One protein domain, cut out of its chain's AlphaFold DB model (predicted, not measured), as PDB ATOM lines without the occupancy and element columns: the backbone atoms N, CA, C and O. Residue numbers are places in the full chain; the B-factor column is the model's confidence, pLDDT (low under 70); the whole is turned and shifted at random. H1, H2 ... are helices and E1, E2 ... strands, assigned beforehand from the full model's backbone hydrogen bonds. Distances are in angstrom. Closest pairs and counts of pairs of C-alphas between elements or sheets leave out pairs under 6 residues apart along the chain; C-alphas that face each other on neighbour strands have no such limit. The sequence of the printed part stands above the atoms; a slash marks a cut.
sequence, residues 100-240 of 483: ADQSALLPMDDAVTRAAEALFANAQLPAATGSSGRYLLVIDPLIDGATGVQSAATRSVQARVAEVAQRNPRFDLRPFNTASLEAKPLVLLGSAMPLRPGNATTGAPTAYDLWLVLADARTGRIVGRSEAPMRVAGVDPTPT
ATOM      1  N   ALA A 100     -40.614 -28.690 -61.195       42.31
ATOM      2  CA  ALA A 100     -40.238 -29.038 -62.561       42.31
ATOM      3  C   ALA A 100     -38.734 -28.903 -62.913       42.31
ATOM      4  O   ALA A 100     -38.331 -29.466 -63.925       42.31
ATOM      5  N   ASP A 101     -37.901 -28.220 -62.115       57.28
ATOM      6  CA  ASP A 101     -36.476 -27.961 -62.439       57.28
ATOM      7  C   ASP A 101     -35.489 -28.672 -61.472       57.28
ATOM      8  O   ASP A 101     -34.296 -28.391 -61.380       57.28
ATOM      9  N   GLN A 102     -35.984 -29.696 -60.768       64.00
ATOM     10  CA  GLN A 102     -35.189 -30.590 -59.906       64.00
ATOM     11  C   GLN A 102     -34.095 -31.366 -60.671       64.00
ATOM     12  O   GLN A 102     -33.114 -31.830 -60.077       64.00
ATOM     13  N   SER A 103     -34.250 -31.524 -61.990       64.12
ATOM     14  CA  SER A 103     -33.269 -32.180 -62.859       64.12
ATOM     15  C   SER A 103     -31.996 -31.349 -63.046       64.12
ATOM     16  O   SER A 103     -30.932 -31.950 -63.191       64.12
ATOM     17  N   ALA A 104     -32.075 -30.014 -62.969       75.44
ATOM     18  CA  ALA A 104     -30.917 -29.120 -63.045       75.44
ATOM     19  C   ALA A 104     -30.123 -29.034 -61.730       75.44
ATOM     20  O   ALA A 104     -28.960 -28.626 -61.735       75.44
ATOM     21  N   LEU A 105     -30.723 -29.441 -60.605       88.62
ATOM     22  CA  LEU A 105     -30.061 -29.463 -59.303       88.62
ATOM     23  C   LEU A 105     -29.062 -30.616 -59.199       88.62
ATOM     24  O   LEU A 105     -29.363 -31.759 -59.559       88.62
ATOM     25  N   LEU A 106     -27.895 -30.319 -58.630       91.88
ATOM     26  CA  LEU A 106     -26.853 -31.307 -58.377       91.88
ATOM     27  C   LEU A 106     -27.123 -32.080 -57.073       91.88
ATOM     28  O   LEU A 106     -27.700 -31.524 -56.130       91.88
ATOM     29  N   PRO A 107     -26.698 -33.354 -56.979       94.44
ATOM     30  CA  PRO A 107     -26.503 -34.017 -55.692       94.44
ATOM     31  C   PRO A 107     -25.591 -33.187 -54.780       94.44
ATOM     32  O   PRO A 107     -24.710 -32.482 -55.274       94.44
ATOM     33  N   MET A 108     -25.783 -33.282 -53.460       94.50
ATOM     34  CA  MET A 108     -25.048 -32.466 -52.484       94.50
ATOM     35  C   MET A 108     -23.531 -32.518 -52.715       94.50
ATOM     36  O   MET A 108     -22.920 -31.474 -52.920       94.50
ATOM     37  N   ASP A 109     -22.931 -33.709 -52.769       94.81
ATOM     38  CA  ASP A 109     -21.474 -33.869 -52.894       94.81
ATOM     39  C   ASP A 109     -20.900 -33.234 -54.175       94.81
ATOM     40  O   ASP A 109     -19.827 -32.613 -54.143       94.81
ATOM     41  N   ASP A 110     -21.627 -33.335 -55.290       95.94
ATOM     42  CA  ASP A 110     -21.250 -32.728 -56.571       95.94
ATOM     43  C   ASP A 110     -21.357 -31.200 -56.502       95.94
ATOM     44  O   ASP A 110     -20.455 -30.489 -56.954       95.94
ATOM     45  N   ALA A 111     -22.428 -30.688 -55.885       96.38
ATOM     46  CA  ALA A 111     -22.624 -29.260 -55.660       96.38
ATOM     47  C   ALA A 111     -21.510 -28.672 -54.781       96.38
ATOM     48  O   ALA A 111     -20.935 -27.644 -55.139       96.38
ATOM     49  N   VAL A 112     -21.152 -29.345 -53.677       97.69
ATOM     50  CA  VAL A 112     -20.071 -28.902 -52.782       97.69
ATOM     51  C   VAL A 112     -18.733 -28.878 -53.509       97.69
ATOM     52  O   VAL A 112     -18.005 -27.890 -53.421       97.69
ATOM     53  N   THR A 113     -18.411 -29.952 -54.237       97.94
ATOM     54  CA  THR A 113     -17.145 -30.059 -54.976       97.94
ATOM     55  C   THR A 113     -17.033 -28.929 -55.998       97.94
ATOM     56  O   THR A 113     -16.058 -28.178 -55.982       97.94
ATOM     57  N   ARG A 114     -18.077 -28.742 -56.817       96.94
ATOM     58  CA  ARG A 114     -18.133 -27.688 -57.834       96.94
ATOM     59  C   ARG A 114     -18.038 -26.290 -57.224       96.94
ATOM     60  O   ARG A 114     -17.310 -25.452 -57.754       96.94
ATOM     61  N   ALA A 115     -18.756 -26.026 -56.131       97.88
ATOM     62  CA  ALA A 115     -18.717 -24.737 -55.445       97.88
ATOM     63  C   ALA A 115     -17.311 -24.433 -54.913       97.88
ATOM     64  O   ALA A 115     -16.770 -23.365 -55.182       97.88
ATOM     65  N   ALA A 116     -16.687 -25.389 -54.219       98.44
ATOM     66  CA  ALA A 116     -15.353 -25.218 -53.654       98.44
ATOM     67  C   ALA A 116     -14.287 -24.992 -54.739       98.44
ATOM     68  O   ALA A 116     -13.462 -24.085 -54.620       98.44
ATOM     69  N   GLU A 117     -14.317 -25.768 -55.825       97.88
ATOM     70  CA  GLU A 117     -13.410 -25.579 -56.963       97.88
ATOM     71  C   GLU A 117     -13.598 -24.203 -57.611       97.88
ATOM     72  O   GLU A 117     -12.617 -23.488 -57.834       97.88
ATOM     73  N   ALA A 118     -14.848 -23.789 -57.841       97.88
ATOM     74  CA  ALA A 118     -15.164 -22.475 -58.391       97.88
ATOM     75  C   ALA A 118     -14.716 -21.333 -57.464       97.88
ATOM     76  O   ALA A 118     -14.158 -20.344 -57.943       97.88
ATOM     77  N   LEU A 119     -14.908 -21.472 -56.147       98.38
ATOM     78  CA  LEU A 119     -14.448 -20.506 -55.150       98.38
ATOM     79  C   LEU A 119     -12.933 -20.316 -55.239       98.38
ATOM     80  O   LEU A 119     -12.448 -19.193 -55.362       98.38
ATOM     81  N   PHE A 120     -12.178 -21.413 -55.194       97.69
ATOM     82  CA  PHE A 120     -10.719 -21.364 -55.169       97.69
ATOM     83  C   PHE A 120     -10.100 -20.942 -56.504       97.69
ATOM     84  O   PHE A 120      -9.037 -20.313 -56.509       97.69
ATOM     85  N   ALA A 121     -10.740 -21.269 -57.629       96.00
ATOM     86  CA  ALA A 121     -10.302 -20.832 -58.950       96.00
ATOM     87  C   ALA A 121     -10.470 -19.316 -59.130       96.00
ATOM     88  O   ALA A 121      -9.554 -18.655 -59.615       96.00
ATOM     89  N   ASN A 122     -11.604 -18.764 -58.682       95.50
ATOM     90  CA  ASN A 122     -11.995 -17.380 -58.963       95.50
ATOM     91  C   ASN A 122     -11.658 -16.383 -57.840       95.50
ATOM     92  O   ASN A 122     -11.918 -15.188 -57.986       95.50
ATOM     93  N   ALA A 123     -11.091 -16.845 -56.721       96.25
ATOM     94  CA  ALA A 123     -10.726 -15.972 -55.611       96.25
ATOM     95  C   ALA A 123      -9.667 -14.924 -56.013       96.25
ATOM     96  O   ALA A 123      -8.573 -15.253 -56.488       96.25
ATOM     97  N   GLN A 124      -9.977 -13.657 -55.741       95.19
ATOM     98  CA  GLN A 124      -9.118 -12.486 -55.907       95.19
ATOM     99  C   GLN A 124      -8.164 -12.376 -54.716       95.19
ATOM    100  O   GLN A 124      -8.338 -11.560 -53.810       95.19
ATOM    101  N   LEU A 125      -7.176 -13.270 -54.680       90.31
ATOM    102  CA  LEU A 125      -6.266 -13.364 -53.544       90.31
ATOM    103  C   LEU A 125      -5.334 -12.143 -53.466       90.31
ATOM    104  O   LEU A 125      -4.846 -11.676 -54.499       90.31
ATOM    105  N   PRO A 126      -5.029 -11.655 -52.249       78.12
ATOM    106  CA  PRO A 126      -4.026 -10.613 -52.065       78.12
ATOM    107  C   PRO A 126      -2.650 -11.105 -52.536       78.12
ATOM    108  O   PRO A 126      -2.428 -12.307 -52.700       78.12
ATOM    109  N   ALA A 127      -1.693 -10.195 -52.726       72.94
ATOM    110  CA  ALA A 127      -0.314 -10.592 -53.017       72.94
ATOM    111  C   ALA A 127       0.184 -11.581 -51.944       72.94
ATOM    112  O   ALA A 127      -0.026 -11.363 -50.747       72.94
ATOM    113  N   ALA A 128       0.795 -12.692 -52.363       64.94
ATOM    114  CA  ALA A 128       1.301 -13.693 -51.432       64.94
ATOM    115  C   ALA A 128       2.375 -13.051 -50.537       64.94
ATOM    116  O   ALA A 128       3.389 -12.562 -51.023       64.94
ATOM    117  N   THR A 129       2.130 -13.022 -49.227       58.69
ATOM    118  CA  THR A 129       3.010 -12.369 -48.238       58.69
ATOM    119  C   THR A 129       3.856 -13.366 -47.439       58.69
ATOM    120  O   THR A 129       4.645 -12.957 -46.592       58.69
ATOM    121  N   GLY A 130       3.707 -14.673 -47.693       60.56
ATOM    122  CA  GLY A 130       4.398 -15.748 -46.976       60.56
ATOM    123  C   GLY A 130       5.566 -16.358 -47.755       60.56
ATOM    124  O   GLY A 130       5.513 -16.487 -48.977       60.56
ATOM    125  N   SER A 131       6.592 -16.814 -47.031       61.22
ATOM    126  CA  SER A 131       7.797 -17.465 -47.577       61.22
ATOM    127  C   SER A 131       7.530 -18.788 -48.307       61.22
ATOM    128  O   SER A 131       8.333 -19.196 -49.139       61.22
ATOM    129  N   SER A 132       6.404 -19.451 -48.024       71.81
ATOM    130  CA  SER A 132       5.981 -20.684 -48.699       71.81
ATOM    131  C   SER A 132       5.314 -20.446 -50.058       71.81
ATOM    132  O   SER A 132       5.053 -21.410 -50.776       71.81
ATOM    133  N   GLY A 133       4.952 -19.199 -50.385       81.06
ATOM    134  CA  GLY A 133       4.111 -18.871 -51.542       81.06
ATOM    135  C   GLY A 133       2.664 -19.385 -51.448       81.06
ATOM    136  O   GLY A 133       1.888 -19.164 -52.377       81.06
ATOM    137  N   ARG A 134       2.282 -20.053 -50.346       89.94
ATOM    138  CA  ARG A 134       0.931 -20.586 -50.099       89.94
ATOM    139  C   ARG A 134       0.139 -19.658 -49.187       89.94
ATOM    140  O   ARG A 134       0.678 -19.077 -48.247       89.94
ATOM    141  N   TYR A 135      -1.162 -19.578 -49.424       92.69
ATOM    142  CA  TYR A 135      -2.090 -18.835 -48.583       92.69
ATOM    143  C   TYR A 135      -2.562 -19.707 -47.424       92.69
ATOM    144  O   TYR A 135      -3.149 -20.765 -47.648       92.69
ATOM    145  N   LEU A 136      -2.330 -19.260 -46.189       95.25
ATOM    146  CA  LEU A 136      -2.927 -19.901 -45.019       95.25
ATOM    147  C   LEU A 136      -4.449 -19.826 -45.130       95.25
ATOM    148  O   LEU A 136      -4.998 -18.748 -45.362       95.25
ATOM    149  N   LEU A 137      -5.103 -20.968 -44.960       97.75
ATOM    150  CA  LEU A 137      -6.545 -21.121 -45.057       97.75
ATOM    151  C   LEU A 137      -7.058 -21.824 -43.806       97.75
ATOM    152  O   LEU A 137      -6.520 -22.851 -43.400       97.75
ATOM    153  N   VAL A 138      -8.128 -21.300 -43.227       98.69
ATOM    154  CA  VAL A 138      -8.926 -21.981 -42.204       98.69
ATOM    155  C   VAL A 138     -10.374 -22.049 -42.671       98.69
ATOM    156  O   VAL A 138     -10.816 -21.207 -43.452       98.69
ATOM    157  N   ILE A 139     -11.112 -23.049 -42.198       98.75
ATOM    158  CA  ILE A 139     -12.546 -23.189 -42.465       98.75
ATOM    159  C   ILE A 139     -13.272 -23.030 -41.132       98.75
ATOM    160  O   ILE A 139     -13.097 -23.872 -40.249       98.75
ATOM    161  N   ASP A 140     -14.041 -21.951 -40.979       98.44
ATOM    162  CA  ASP A 140     -14.940 -21.797 -39.830       98.44
ATOM    163  C   ASP A 140     -16.048 -22.864 -39.945       98.44
ATOM    164  O   ASP A 140     -16.582 -23.031 -41.041       98.44
ATOM    165  N   PRO A 141     -16.369 -23.624 -38.879       97.94
ATOM    166  CA  PRO A 141     -17.614 -24.374 -38.723       97.94
ATOM    167  C   PRO A 141     -18.806 -23.945 -39.601       97.94
ATOM    168  O   PRO A 141     -19.556 -23.041 -39.240       97.94
ATOM    169  N   LEU A 142     -19.065 -24.675 -40.694       97.94
ATOM    170  CA  LEU A 142     -20.216 -24.400 -41.568       97.94
ATOM    171  C   LEU A 142     -21.546 -24.625 -40.834       97.94
ATOM    172  O   LEU A 142     -21.712 -25.625 -40.123       97.94
ATOM    173  N   ILE A 143     -22.516 -23.738 -41.062       96.12
ATOM    174  CA  ILE A 143     -23.820 -23.745 -40.383       96.12
ATOM    175  C   ILE A 143     -24.991 -23.908 -41.355       96.12
ATOM    176  O   ILE A 143     -24.887 -23.635 -42.547       96.12
ATOM    177  N   ASP A 144     -26.125 -24.364 -40.839       94.25
ATOM    178  CA  ASP A 144     -27.379 -24.418 -41.583       94.25
ATOM    179  C   ASP A 144     -28.004 -23.017 -41.676       94.25
ATOM    180  O   ASP A 144     -28.022 -22.249 -40.717       94.25
ATOM    181  N   GLY A 145     -28.527 -22.665 -42.843       91.44
ATOM    182  CA  GLY A 145     -29.008 -21.320 -43.129       91.44
ATOM    183  C   GLY A 145     -30.311 -20.928 -42.434       91.44
ATOM    184  O   GLY A 145     -30.579 -19.738 -42.282       91.44
ATOM    185  N   ALA A 146     -31.127 -21.896 -42.009       89.25
ATOM    186  CA  ALA A 146     -32.368 -21.625 -41.280       89.25
ATOM    187  C   ALA A 146     -32.145 -21.520 -39.770       89.25
ATOM    188  O   ALA A 146     -32.781 -20.712 -39.093       89.25
ATOM    189  N   THR A 147     -31.255 -22.348 -39.237       91.19
ATOM    190  CA  THR A 147     -31.072 -22.536 -37.792       91.19
ATOM    191  C   THR A 147     -29.792 -21.887 -37.265       91.19
ATOM    192  O   THR A 147     -29.717 -21.545 -36.086       91.19
ATOM    193  N   GLY A 148     -28.783 -21.741 -38.128       93.00
ATOM    194  CA  GLY A 148     -27.393 -21.382 -37.836       93.00
ATOM    195  C   GLY A 148     -26.703 -22.279 -36.817       93.00
ATOM    196  O   GLY A 148     -25.786 -21.849 -36.119       93.00
ATOM    197  N   VAL A 149     -27.131 -23.539 -36.751       93.81
ATOM    198  CA  VAL A 149     -26.419 -24.595 -36.029       93.81
ATOM    199  C   VAL A 149     -25.618 -25.460 -37.000       93.81
ATOM    200  O   VAL A 149     -25.885 -25.457 -38.201       93.81
ATOM    201  N   GLN A 150     -24.653 -26.228 -36.494       96.38
ATOM    202  CA  GLN A 150     -24.082 -27.313 -37.293       96.38
ATOM    203  C   GLN A 150     -25.035 -28.507 -37.332       96.38
ATOM    204  O   GLN A 150     -25.613 -28.887 -36.307       96.38
ATOM    205  N   SER A 151     -25.113 -29.146 -38.494       96.75
ATOM    206  CA  SER A 151     -25.835 -30.396 -38.720       96.75
ATOM    207  C   SER A 151     -24.915 -31.470 -39.307       96.75
ATOM    208  O   SER A 151     -23.752 -31.213 -39.636       96.75
ATOM    209  N   ALA A 152     -25.434 -32.690 -39.449       97.12
ATOM    210  CA  ALA A 152     -24.762 -33.756 -40.184       97.12
ATOM    211  C   ALA A 152     -24.409 -33.316 -41.618       97.12
ATOM    212  O   ALA A 152     -23.265 -33.490 -42.049       97.12
ATOM    213  N   ALA A 153     -25.339 -32.654 -42.317       96.75
ATOM    214  CA  ALA A 153     -25.090 -32.107 -43.647       96.75
ATOM    215  C   ALA A 153     -23.956 -31.074 -43.654       96.75
ATOM    216  O   ALA A 153     -23.027 -31.201 -44.447       96.75
ATOM    217  N   THR A 154     -23.970 -30.076 -42.762       97.81
ATOM    218  CA  THR A 154     -22.957 -29.004 -42.813       97.81
ATOM    219  C   THR A 154     -21.557 -29.512 -42.471       97.81
ATOM    220  O   THR A 154     -20.574 -29.025 -43.030       97.81
ATOM    221  N   ARG A 155     -21.446 -30.556 -41.635       97.81
ATOM    222  CA  ARG A 155     -20.180 -31.272 -41.414       97.81
ATOM    223  C   ARG A 155     -19.700 -32.022 -42.647       97.81
ATOM    224  O   ARG A 155     -18.508 -31.964 -42.942       97.81
ATOM    225  N   SER A 156     -20.605 -32.694 -43.358       97.81
ATOM    226  CA  SER A 156     -20.279 -33.366 -44.620       97.81
ATOM    227  C   SER A 156     -19.767 -32.362 -45.660       97.81
ATOM    228  O   SER A 156     -18.681 -32.534 -46.217       97.81
ATOM    229  N   VAL A 157     -20.476 -31.238 -45.822       98.19
ATOM    230  CA  VAL A 157     -20.066 -30.129 -46.696       98.19
ATOM    231  C   VAL A 157     -18.675 -29.623 -46.304       98.19
ATOM    232  O   VAL A 157     -17.792 -29.539 -47.154       98.19
ATOM    233  N   GLN A 158     -18.441 -29.329 -45.022       98.44
ATOM    234  CA  GLN A 158     -17.145 -28.845 -44.542       98.44
ATOM    235  C   GLN A 158     -16.007 -29.834 -44.826       98.44
ATOM    236  O   GLN A 158     -14.943 -29.419 -45.289       98.44
ATOM    237  N   ALA A 159     -16.216 -31.126 -44.557       98.25
ATOM    238  CA  ALA A 159     -15.226 -32.163 -44.831       98.25
ATOM    239  C   ALA A 159     -14.873 -32.194 -46.323       98.25
ATOM    240  O   ALA A 159     -13.695 -32.195 -46.683       98.25
ATOM    241  N   ARG A 160     -15.880 -32.108 -47.197       98.25
ATOM    242  CA  ARG A 160     -15.666 -32.102 -48.642       98.25
ATOM    243  C   ARG A 160     -14.957 -30.840 -49.142       98.25
ATOM    244  O   ARG A 160     -14.046 -30.940 -49.962       98.25
ATOM    245  N   VAL A 161     -15.300 -29.660 -48.621       98.56
ATOM    246  CA  VAL A 161     -14.571 -28.410 -48.917       98.56
ATOM    247  C   VAL A 161     -13.109 -28.514 -48.470       98.56
ATOM    248  O   VAL A 161     -12.208 -28.105 -49.204       98.56
ATOM    249  N   ALA A 162     -12.855 -29.100 -47.295       98.50
ATOM    250  CA  ALA A 162     -11.504 -29.319 -46.786       98.50
ATOM    251  C   ALA A 162     -10.685 -30.255 -47.692       98.50
ATOM    252  O   ALA A 162      -9.518 -29.968 -47.949       98.50
ATOM    253  N   GLU A 163     -11.280 -31.326 -48.229       98.31
ATOM    254  CA  GLU A 163     -10.619 -32.207 -49.204       98.31
ATOM    255  C   GLU A 163     -10.193 -31.452 -50.471       98.31
ATOM    256  O   GLU A 163      -9.063 -31.610 -50.940       98.31
ATOM    257  N   VAL A 164     -11.076 -30.610 -51.021       98.25
ATOM    258  CA  VAL A 164     -10.768 -29.788 -52.204       98.25
ATOM    259  C   VAL A 164      -9.652 -28.788 -51.883       98.25
ATOM    260  O   VAL A 164      -8.703 -28.649 -52.657       98.25
ATOM    261  N   ALA A 165      -9.714 -28.139 -50.718       97.56
ATOM    262  CA  ALA A 165      -8.693 -27.200 -50.263       97.56
ATOM    263  C   ALA A 165      -7.313 -27.859 -50.102       97.56
ATOM    264  O   ALA A 165      -6.313 -27.298 -50.542       97.56
ATOM    265  N   GLN A 166      -7.249 -29.061 -49.518       97.00
ATOM    266  CA  GLN A 166      -5.998 -29.805 -49.312       97.00
ATOM    267  C   GLN A 166      -5.316 -30.199 -50.627       97.00
ATOM    268  O   GLN A 166      -4.088 -30.195 -50.708       97.00
ATOM    269  N   ARG A 167      -6.099 -30.524 -51.665       96.75
ATOM    270  CA  ARG A 167      -5.578 -30.863 -53.001       96.75
ATOM    271  C   ARG A 167      -5.108 -29.639 -53.785       96.75
ATOM    272  O   ARG A 167      -4.377 -29.791 -54.760       96.75
ATOM    273  N   ASN A 168      -5.505 -28.435 -53.378       95.25
ATOM    274  CA  ASN A 168      -5.130 -27.210 -54.064       95.25
ATOM    275  C   ASN A 168      -3.751 -26.709 -53.581       95.25
ATOM    276  O   ASN A 168      -3.611 -26.291 -52.429       95.25
ATOM    277  N   PRO A 169      -2.718 -26.675 -54.447       92.62
ATOM    278  CA  PRO A 169      -1.361 -26.316 -54.037       92.62
ATOM    279  C   PRO A 169      -1.214 -24.854 -53.589       92.62
ATOM    280  O   PRO A 169      -0.213 -24.526 -52.955       92.62
ATOM    281  N   ARG A 170      -2.191 -23.980 -53.882       92.62
ATOM    282  CA  ARG A 170      -2.180 -22.566 -53.474       92.62
ATOM    283  C   ARG A 170      -2.454 -22.369 -51.984       92.62
ATOM    284  O   ARG A 170      -2.059 -21.335 -51.453       92.62
ATOM    285  N   PHE A 171      -3.123 -23.309 -51.312       94.94
ATOM    286  CA  PHE A 171      -3.618 -23.115 -49.944       94.94
ATOM    287  C   PHE A 171      -2.936 -24.043 -48.947       94.94
ATOM    288  O   PHE A 171      -2.769 -25.227 -49.200       94.94
ATOM    289  N   ASP A 172      -2.541 -23.526 -47.791       95.19
ATOM    290  CA  ASP A 172      -2.114 -24.318 -46.637       95.19
ATOM    291  C   ASP A 172      -3.270 -24.371 -45.630       95.19
ATOM    292  O   ASP A 172      -3.516 -23.402 -44.908       95.19
ATOM    293  N   LEU A 173      -4.025 -25.476 -45.647       97.38
ATOM    294  CA  LEU A 173      -5.181 -25.662 -44.774       97.38
ATOM    295  C   LEU A 173      -4.726 -25.961 -43.342       97.38
ATOM    296  O   LEU A 173      -4.059 -26.964 -43.081       97.38
ATOM    297  N   ARG A 174      -5.161 -25.125 -42.400       97.62
ATOM    298  CA  ARG A 174      -4.904 -25.268 -40.965       97.62
ATOM    299  C   ARG A 174      -6.208 -25.416 -40.177       97.62
ATOM    300  O   ARG A 174      -7.263 -24.992 -40.651       97.62
ATOM    301  N   PRO A 175      -6.161 -26.006 -38.969       97.88
ATOM    302  CA  PRO A 175      -7.327 -26.057 -38.095       97.88
ATOM    303  C   PRO A 175      -7.823 -24.651 -37.749       97.88
ATOM    304  O   PRO A 175      -7.015 -23.750 -37.511       97.88
ATOM    305  N   PHE A 176      -9.140 -24.474 -37.670       98.44
ATOM    306  CA  PHE A 176      -9.748 -23.244 -37.172       98.44
ATOM    307  C   PHE A 176      -9.623 -23.179 -35.646       98.44
ATOM    308  O   PHE A 176     -10.479 -23.662 -34.913       98.44
ATOM    309  N   ASN A 177      -8.509 -22.620 -35.180       98.31
ATOM    310  CA  ASN A 177      -8.202 -22.408 -33.770       98.31
ATOM    311  C   ASN A 177      -7.477 -21.065 -33.584       98.31
ATOM    312  O   ASN A 177      -7.094 -20.407 -34.556       98.31
ATOM    313  N   THR A 178      -7.263 -20.650 -32.336       97.69
ATOM    314  CA  THR A 178      -6.645 -19.345 -32.046       97.69
ATOM    315  C   THR A 178      -5.229 -19.213 -32.613       97.69
ATOM    316  O   THR A 178      -4.882 -18.141 -33.092       97.69
ATOM    317  N   ALA A 179      -4.439 -20.293 -32.625       97.31
ATOM    318  CA  ALA A 179      -3.064 -20.276 -33.130       97.31
ATOM    319  C   ALA A 179      -3.005 -20.010 -34.644       97.31
ATOM    320  O   ALA A 179      -2.199 -19.210 -35.108       97.31
ATOM    321  N   SER A 180      -3.890 -20.632 -35.427       97.25
ATOM    322  CA  SER A 180      -3.979 -20.366 -36.868       97.25
ATOM    323  C   SER A 180      -4.452 -18.939 -37.162       97.25
ATOM    324  O   SER A 180      -4.004 -18.332 -38.133       97.25
ATOM    325  N   LEU A 181      -5.348 -18.391 -36.332       97.56
ATOM    326  CA  LEU A 181      -5.908 -17.048 -36.517       97.56
ATOM    327  C   LEU A 181      -4.907 -15.917 -36.243       97.56
ATOM    328  O   LEU A 181      -5.035 -14.850 -36.845       97.56
ATOM    329  N   GLU A 182      -3.886 -16.137 -35.411       96.12
ATOM    330  CA  GLU A 182      -2.812 -15.157 -35.162       96.12
ATOM    331  C   GLU A 182      -2.096 -14.732 -36.453       96.12
ATOM    332  O   GLU A 182      -1.717 -13.570 -36.611       96.12
ATOM    333  N   ALA A 183      -1.986 -15.647 -37.419       94.38
ATOM    334  CA  ALA A 183      -1.377 -15.380 -38.718       94.38
ATOM    335  C   ALA A 183      -2.282 -14.589 -39.685       94.38
ATOM    336  O   ALA A 183      -1.864 -14.303 -40.811       94.38
ATOM    337  N   LYS A 184      -3.508 -14.233 -39.267       95.31
ATOM    338  CA  LYS A 184      -4.537 -13.557 -40.079       95.31
ATOM    339  C   LYS A 184      -4.748 -14.271 -41.427       95.31
ATOM    340  O   LYS A 184      -4.434 -13.704 -42.481       95.31
ATOM    341  N   PRO A 185      -5.206 -15.539 -41.397       96.44
ATOM    342  CA  PRO A 185      -5.341 -16.374 -42.583       96.44
ATOM    343  C   PRO A 185      -6.507 -15.912 -43.467       96.44
ATOM    344  O   PRO A 185      -7.305 -15.049 -43.095       96.44
ATOM    345  N   LEU A 186      -6.645 -16.546 -44.630       97.81
ATOM    346  CA  LEU A 186      -7.931 -16.588 -45.310       97.81
ATOM    347  C   LEU A 186      -8.892 -17.452 -44.484       97.81
ATOM    348  O   LEU A 186      -8.525 -18.540 -44.038       97.81
ATOM    349  N   VAL A 187     -10.114 -16.974 -44.292       98.50
ATOM    350  CA  VAL A 187     -11.171 -17.664 -43.554       98.50
ATOM    351  C   VAL A 187     -12.279 -18.012 -44.533       98.50
ATOM    352  O   VAL A 187     -12.877 -17.123 -45.140       98.50
ATOM    353  N   LEU A 188     -12.531 -19.304 -44.710       98.75
ATOM    354  CA  LEU A 188     -13.663 -19.801 -45.479       98.75
ATOM    355  C   LEU A 188     -14.865 -19.960 -44.553       98.75
ATOM    356  O   LEU A 188     -14.772 -20.628 -43.523       98.75
ATOM    357  N   LEU A 189     -15.980 -19.363 -44.957       98.19
ATOM    358  CA  LEU A 189     -17.294 -19.524 -44.353       98.19
ATOM    359  C   LEU A 189     -18.200 -20.267 -45.330       98.19
ATOM    360  O   LEU A 189     -18.039 -20.161 -46.550       98.19
ATOM    361  N   GLY A 190     -19.203 -20.956 -44.801       97.19
ATOM    362  CA  GLY A 190     -20.274 -21.481 -45.633       97.19
ATOM    363  C   GLY A 190     -21.590 -21.707 -44.905       97.19
ATOM    364  O   GLY A 190     -21.631 -21.884 -43.682       97.19
ATOM    365  N   SER A 191     -22.670 -21.681 -45.679       95.75
ATOM    366  CA  SER A 191     -24.033 -21.876 -45.193       95.75
ATOM    367  C   SER A 191     -24.873 -22.634 -46.214       95.75
ATOM    368  O   SER A 191     -24.853 -22.296 -47.396       95.75
ATOM    369  N   ALA A 192     -25.635 -23.632 -45.764       94.12
ATOM    370  CA  ALA A 192     -26.631 -24.314 -46.591       94.12
ATOM    371  C   ALA A 192     -27.999 -23.646 -46.392       94.12
ATOM    372  O   ALA A 192     -28.659 -23.863 -45.378       94.12
ATOM    373  N   MET A 193     -28.422 -22.805 -47.333       91.38
ATOM    374  CA  MET A 193     -29.672 -22.049 -47.243       91.38
ATOM    375  C   MET A 193     -30.842 -22.869 -47.797       91.38
ATOM    376  O   MET A 193     -30.813 -23.219 -48.975       91.38
ATOM    377  N   PRO A 194     -31.892 -23.171 -47.015       90.69
ATOM    378  CA  PRO A 194     -33.063 -23.848 -47.559       90.69
ATOM    379  C   PRO A 194     -33.809 -22.934 -48.534       90.69
ATOM    380  O   PRO A 194     -34.179 -21.809 -48.194       90.69
ATOM    381  N   LEU A 195     -34.077 -23.447 -49.731       89.56
ATOM    382  CA  LEU A 195     -34.929 -22.812 -50.729       89.56
ATOM    383  C   LEU A 195     -36.346 -23.372 -50.609       89.56
ATOM    384  O   LEU A 195     -36.543 -24.588 -50.531       89.56
ATOM    385  N   ARG A 196     -37.340 -22.481 -50.603       85.56
ATOM    386  CA  ARG A 196     -38.758 -22.830 -50.445       85.56
ATOM    387  C   ARG A 196     -39.606 -22.224 -51.565       85.56
ATOM    388  O   ARG A 196     -39.272 -21.134 -52.034       85.56
ATOM    389  N   PRO A 197     -40.712 -22.875 -51.974       78.94
ATOM    390  CA  PRO A 197     -41.589 -22.374 -53.028       78.94
ATOM    391  C   PRO A 197     -42.078 -20.951 -52.755       78.94
ATOM    392  O   PRO A 197     -42.436 -20.620 -51.626       78.94
ATOM    393  N   GLY A 198     -42.109 -20.112 -53.794       73.88
ATOM    394  CA  GLY A 198     -42.665 -18.757 -53.709       73.88
ATOM    395  C   GLY A 198     -41.992 -17.852 -52.669       73.88
ATOM    396  O   GLY A 198     -42.644 -16.945 -52.162       73.88
ATOM    397  N   ASN A 199     -40.722 -18.106 -52.327       66.06
ATOM    398  CA  ASN A 199     -39.982 -17.416 -51.262       66.06
ATOM    399  C   ASN A 199     -40.646 -17.527 -49.876       66.06
ATOM    400  O   ASN A 199     -40.489 -16.638 -49.035       66.06
ATOM    401  N   ALA A 200     -41.390 -18.611 -49.629       74.00
ATOM    402  CA  ALA A 200     -41.990 -18.862 -48.327       74.00
ATOM    403  C   ALA A 200     -40.922 -18.873 -47.221       74.00
ATOM    404  O   ALA A 200     -39.837 -19.442 -47.364       74.00
ATOM    405  N   THR A 201     -41.240 -18.252 -46.087       69.94
ATOM    406  CA  THR A 201     -40.348 -18.193 -44.919       69.94
ATOM    407  C   THR A 201     -40.438 -19.442 -44.044       69.94
ATOM    408  O   THR A 201     -39.559 -19.665 -43.213       69.94
ATOM    409  N   THR A 202     -41.466 -20.271 -44.244       71.81
ATOM    410  CA  THR A 202     -41.760 -21.482 -43.468       71.81
ATOM    411  C   THR A 202     -42.121 -22.659 -44.379       71.81
ATOM    412  O   THR A 202     -42.443 -22.479 -45.554       71.81
ATOM    413  N   GLY A 203     -42.052 -23.877 -43.835       77.62
ATOM    414  CA  GLY A 203     -42.370 -25.128 -44.534       77.62
ATOM    415  C   GLY A 203     -41.136 -25.929 -44.957       77.62
ATOM    416  O   GLY A 203     -39.999 -25.501 -44.743       77.62
ATOM    417  N   ALA A 204     -41.370 -27.106 -45.540       83.19
ATOM    418  CA  ALA A 204     -40.303 -27.995 -45.986       83.19
ATOM    419  C   ALA A 204     -39.501 -27.373 -47.153       83.19
ATOM    420  O   ALA A 204     -40.102 -26.787 -48.063       83.19
ATOM    421  N   PRO A 205     -38.163 -27.497 -47.156       88.44
ATOM    422  CA  PRO A 205     -37.340 -27.058 -48.277       88.44
ATOM    423  C   PRO A 205     -37.594 -27.912 -49.523       88.44
ATOM    424  O   PRO A 205     -37.788 -29.123 -49.433       88.44
ATOM    425  N   THR A 206     -37.550 -27.285 -50.699       89.94
ATOM    426  CA  THR A 206     -37.602 -27.975 -52.002       89.94
ATOM    427  C   THR A 206     -36.237 -28.088 -52.666       89.94
ATOM    428  O   THR A 206     -36.060 -28.905 -53.566       89.94
ATOM    429  N   ALA A 207     -35.269 -27.298 -52.219       91.75
ATOM    430  CA  ALA A 207     -33.862 -27.369 -52.584       91.75
ATOM    431  C   ALA A 207     -33.041 -26.694 -51.478       91.75
ATOM    432  O   ALA A 207     -33.601 -26.117 -50.543       91.75
ATOM    433  N   TYR A 208     -31.725 -26.732 -51.605       93.12
ATOM    434  CA  TYR A 208     -30.834 -25.883 -50.827       93.12
ATOM    435  C   TYR A 208     -29.925 -25.102 -51.765       93.12
ATOM    436  O   TYR A 208     -29.634 -25.554 -52.866       93.12
ATOM    437  N   ASP A 209     -29.456 -23.949 -51.316       93.25
ATOM    438  CA  ASP A 209     -28.395 -23.195 -51.963       93.25
ATOM    439  C   ASP A 209     -27.185 -23.149 -51.035       93.25
ATOM    440  O   ASP A 209     -27.271 -22.672 -49.900       93.25
ATOM    441  N   LEU A 210     -26.071 -23.723 -51.482       96.38
ATOM    442  CA  LEU A 210     -24.822 -23.695 -50.739       96.38
ATOM    443  C   LEU A 210     -24.100 -22.387 -51.031       96.38
ATOM    444  O   LEU A 210     -23.626 -22.177 -52.144       96.38
ATOM    445  N   TRP A 211     -23.928 -21.556 -50.014       96.81
ATOM    446  CA  TRP A 211     -23.089 -20.366 -50.085       96.81
ATOM    447  C   TRP A 211     -21.720 -20.678 -49.502       96.81
ATOM    448  O   TRP A 211     -21.639 -21.127 -48.359       96.81
ATOM    449  N   LEU A 212     -20.653 -20.408 -50.255       98.50
ATOM    450  CA  LEU A 212     -19.282 -20.401 -49.749       98.50
ATOM    451  C   LEU A 212     -18.658 -19.029 -49.993       98.50
ATOM    452  O   LEU A 212     -18.740 -18.474 -51.093       98.50
ATOM    453  N   VAL A 213     -18.001 -18.496 -48.969       98.31
ATOM    454  CA  VAL A 213     -17.359 -17.181 -49.006       98.31
ATOM    455  C   VAL A 213     -15.947 -17.297 -48.458       98.31
ATOM    456  O   VAL A 213     -15.706 -17.987 -47.470       98.31
ATOM    457  N   LEU A 214     -15.006 -16.616 -49.105       98.44
ATOM    458  CA  LEU A 214     -13.619 -16.530 -48.676       98.44
ATOM    459  C   LEU A 214     -13.315 -15.095 -48.254       98.44
ATOM    460  O   LEU A 214     -13.360 -14.178 -49.074       98.44
ATOM    461  N   ALA A 215     -13.001 -14.911 -46.977       98.12
ATOM    462  CA  ALA A 215     -12.629 -13.635 -46.384       98.12
ATOM    463  C   ALA A 215     -11.123 -13.591 -46.098       98.12
ATOM    464  O   ALA A 215     -10.538 -14.584 -45.674       98.12
ATOM    465  N   ASP A 216     -10.487 -12.438 -46.285       97.12
ATOM    466  CA  ASP A 216      -9.113 -12.205 -45.837       97.12
ATOM    467  C   ASP A 216      -9.122 -11.522 -44.465       97.12
ATOM    468  O   ASP A 216      -9.444 -10.338 -44.356       97.12
ATOM    469  N   ALA A 217      -8.734 -12.249 -43.410       96.06
ATOM    470  CA  ALA A 217      -8.729 -11.721 -42.044       96.06
ATOM    471  C   ALA A 217      -7.716 -10.581 -41.837       96.06
ATOM    472  O   ALA A 217      -7.784  -9.863 -40.840       96.06
ATOM    473  N   ARG A 218      -6.762 -10.393 -42.760       94.19
ATOM    474  CA  ARG A 218      -5.805  -9.282 -42.702       94.19
ATOM    475  C   ARG A 218      -6.430  -7.967 -43.140       94.19
ATOM    476  O   ARG A 218      -6.190  -6.947 -42.503       94.19
ATOM    477  N   THR A 219      -7.163  -7.992 -44.250       95.31
ATOM    478  CA  THR A 219      -7.753  -6.795 -44.866       95.31
ATOM    479  C   THR A 219      -9.202  -6.574 -44.444       95.31
ATOM    480  O   THR A 219      -9.715  -5.471 -44.618       95.31
ATOM    481  N   GLY A 220      -9.859  -7.597 -43.891       96.94
ATOM    482  CA  GLY A 220     -11.273  -7.556 -43.537       96.94
ATOM    483  C   GLY A 220     -12.181  -7.482 -44.763       96.94
ATOM    484  O   GLY A 220     -13.252  -6.888 -44.680       96.94
ATOM    485  N   ARG A 221     -11.756  -8.039 -45.907       97.75
ATOM    486  CA  ARG A 221     -12.526  -8.015 -47.161       97.75
ATOM    487  C   ARG A 221     -12.852  -9.406 -47.673       97.75
ATOM    488  O   ARG A 221     -12.094 -10.355 -47.470       97.75
ATOM    489  N   ILE A 222     -13.962  -9.499 -48.395       98.38
ATOM    490  CA  ILE A 222     -14.325 -10.686 -49.162       98.38
ATOM    491  C   ILE A 222     -13.458 -10.755 -50.417       98.38
ATOM    492  O   ILE A 222     -13.439  -9.829 -51.226       98.38
ATOM    493  N   VAL A 223     -12.758 -11.873 -50.588       97.81
ATOM    494  CA  VAL A 223     -11.851 -12.126 -51.718       97.81
ATOM    495  C   VAL A 223     -12.370 -13.212 -52.657       97.81
ATOM    496  O   VAL A 223     -11.862 -13.364 -53.760       97.81
ATOM    497  N   GLY A 224     -13.395 -13.965 -52.264       98.00
ATOM    498  CA  GLY A 224     -14.013 -14.981 -53.112       98.00
ATOM    499  C   GLY A 224     -15.431 -15.309 -52.667       98.00
ATOM    500  O   GLY A 224     -15.750 -15.224 -51.482       98.00
ATOM    501  N   ARG A 225     -16.271 -15.699 -53.625       97.69
ATOM    502  CA  ARG A 225     -17.634 -16.183 -53.396       97.69
ATOM    503  C   ARG A 225     -17.974 -17.255 -54.425       97.69
ATOM    504  O   ARG A 225     -17.584 -17.137 -55.585       97.69
ATOM    505  N   SER A 226     -18.727 -18.260 -54.005       97.38
ATOM    506  CA  SER A 226     -19.384 -19.216 -54.894       97.38
ATOM    507  C   SER A 226     -20.727 -19.635 -54.311       97.38
ATOM    508  O   SER A 226     -20.857 -19.763 -53.093       97.38
ATOM    509  N   GLU A 227     -21.678 -19.927 -55.184       94.88
ATOM    510  CA  GLU A 227     -22.988 -20.465 -54.824       94.88
ATOM    511  C   GLU A 227     -23.251 -21.728 -55.643       94.88
ATOM    512  O   GLU A 227     -22.787 -21.835 -56.786       94.88
ATOM    513  N   ALA A 228     -23.958 -22.695 -55.066       94.25
ATOM    514  CA  ALA A 228     -24.363 -23.897 -55.780       94.25
ATOM    515  C   ALA A 228     -25.712 -24.416 -55.269       94.25
ATOM    516  O   ALA A 228     -25.798 -24.878 -54.125       94.25
ATOM    517  N   PRO A 229     -26.748 -24.432 -56.126       92.81
ATOM    518  CA  PRO A 229     -28.016 -25.031 -55.768       92.81
ATOM    519  C   PRO A 229     -27.890 -26.563 -55.774       92.81
ATOM    520  O   PRO A 229     -27.290 -27.165 -56.670       92.81
ATOM    521  N   MET A 230     -28.475 -27.200 -54.767       94.06
ATOM    522  CA  MET A 230     -28.390 -28.634 -54.518       94.06
ATOM    523  C   MET A 230     -29.753 -29.234 -54.169       94.06
ATOM    524  O   MET A 230     -30.643 -28.574 -53.623       94.06
ATOM    525  N   ARG A 231     -29.920 -30.516 -54.502       93.00
ATOM    526  CA  ARG A 231     -31.123 -31.288 -54.164       93.00
ATOM    527  C   ARG A 231     -31.259 -31.436 -52.647       93.00
ATOM    528  O   ARG A 231     -30.268 -31.500 -51.931       93.00
ATOM    529  N   VAL A 232     -32.499 -31.577 -52.171       91.31
ATOM    530  CA  VAL A 232     -32.789 -31.912 -50.759       91.31
ATOM    531  C   VAL A 232     -32.242 -33.294 -50.394       91.31
ATOM    532  O   VAL A 232     -31.803 -33.520 -49.270       91.31
ATOM    533  N   ALA A 233     -32.250 -34.229 -51.349       90.62
ATOM    534  CA  ALA A 233     -31.717 -35.569 -51.144       90.62
ATOM    535  C   ALA A 233     -30.232 -35.516 -50.740       90.62
ATOM    536  O   ALA A 233     -29.404 -34.970 -51.467       90.62
ATOM    537  N   GLY A 234     -29.912 -36.118 -49.591       87.12
ATOM    538  CA  GLY A 234     -28.566 -36.121 -49.006       87.12
ATOM    539  C   GLY A 234     -28.314 -35.011 -47.980       87.12
ATOM    540  O   GLY A 234     -27.319 -35.081 -47.265       87.12
ATOM    541  N   VAL A 235     -29.219 -34.034 -47.848       92.62
ATOM    542  CA  VAL A 235     -29.136 -33.008 -46.803       92.62
ATOM    543  C   VAL A 235     -29.804 -33.531 -45.533       92.62
ATOM    544  O   VAL A 235     -31.025 -33.517 -45.410       92.62
ATOM    545  N   ASP A 236     -28.993 -34.002 -44.588       93.31
ATOM    546  CA  ASP A 236     -29.422 -34.396 -43.243       93.31
ATOM    547  C   ASP A 236     -29.362 -33.193 -42.269       93.31
ATOM    548  O   ASP A 236     -28.262 -32.768 -41.882       93.31
ATOM    549  N   PRO A 237     -30.514 -32.624 -41.851       92.38
ATOM    550  CA  PRO A 237     -30.550 -31.468 -40.962       92.38
ATOM    551  C   PRO A 237     -30.338 -31.833 -39.485       92.38
ATOM    552  O   PRO A 237     -30.397 -30.946 -38.634       92.38
ATOM    553  N   THR A 238     -30.058 -33.101 -39.156       95.19
ATOM    554  CA  THR A 238     -29.839 -33.546 -37.775       95.19
ATOM    555  C   THR A 238     -28.752 -32.714 -37.090       95.19
ATOM    556  O   THR A 238     -27.606 -32.719 -37.550       95.19
ATOM    557  N   PRO A 239     -29.066 -31.999 -35.990       95.75
ATOM    558  CA  PRO A 239     -28.092 -31.172 -35.293       95.75
ATOM    559  C   PRO A 239     -26.992 -32.034 -34.670       95.75
ATOM    560  O   PRO A 239     -27.246 -33.137 -34.179       95.75
ATOM    561  N   THR A 240     -25.765 -31.514 -34.630       97.44
ATOM    562  CA  THR A 240     -24.655 -32.218 -33.965       97.44
ATOM    563  C   THR A 240     -24.907 -32.312 -32.452       97.44
ATOM    564  O   THR A 240     -25.712 -31.536 -31.924       97.44
TER     565      THR A 240
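This is residues 100 to 240 of the 483 residues of an uncharacterized protein of uncultured Acetobacteraceae bacterium (UniProt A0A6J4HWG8). A twisted sheet of five strands, curled like part of a barrel, wraps round helix H1, while H2 packs on H1 and over E3, making two layers, with H1 and H2 on one face of the sheet. Small H3 only grazes the sheet. The printed part has 141 residues with three named helices and five named strands, in the order H1 E1 H2 E2 H3 E3 E4 E5; the mixed sheet runs E2 E1 E3 E4 E5. The class is mixed, helices and strands; the whole is compact, with a radius of gyration of the C-alphas of 15.6 A and spans of 51 by 28 by 23 A.

E3, residues 186 to 195, E4, 207 to 216, and E5, 221 to 230, form a meander, each strand the antiparallel neighbour of the one before. Within hydrogen-bond range are N 191 and O 211, 2.9 A, and N 212 and O 226, 2.9 A. E1, residues 135 to 139, is parallel to E3, with N 188 and O 138 at 2.9 A. Edge strand E2, residues 171 to 173, is parallel to E1, with N 172 and O 135 at 2.8 A. The sheet curls round H1, residues 108 to 122; the closest C-alphas of H1 and E5, Leu 119 and Ser 226, are 5.1 A apart. H2, residues 152 to 167, touches H1 at a steep tilt of 41 degrees, the same way, the closest C-alphas being Ala 116 and Val 161, 5.8 A. E1, H2, E2 is a strand-helix-strand unit, parallel neighbours with a helix between, its crossover right-handed; E2, H3, residues 178 to 182, and E3 form a split one, also right-handed, with E1 between its strands. In the three helices every O i to N i+4 pair is within hydrogen-bond range.

H1 starts at C-alpha 108 (-25.048, -32.466, -52.484) and is 21.0 A long; H2 is 23.3 A, E3 28.2 A and E4 29.8 A. E5, 27.0 A, bends by 51 degrees at residue 224 and ends at C-alpha 230 (-28.390, -28.634, -54.518).

The printed part has no cut. The links H1 to E1, E1 to H2 and E3 to E4 are long. Residues 100 to 103, 128 to 131, 199 and 201 have pLDDT under 70.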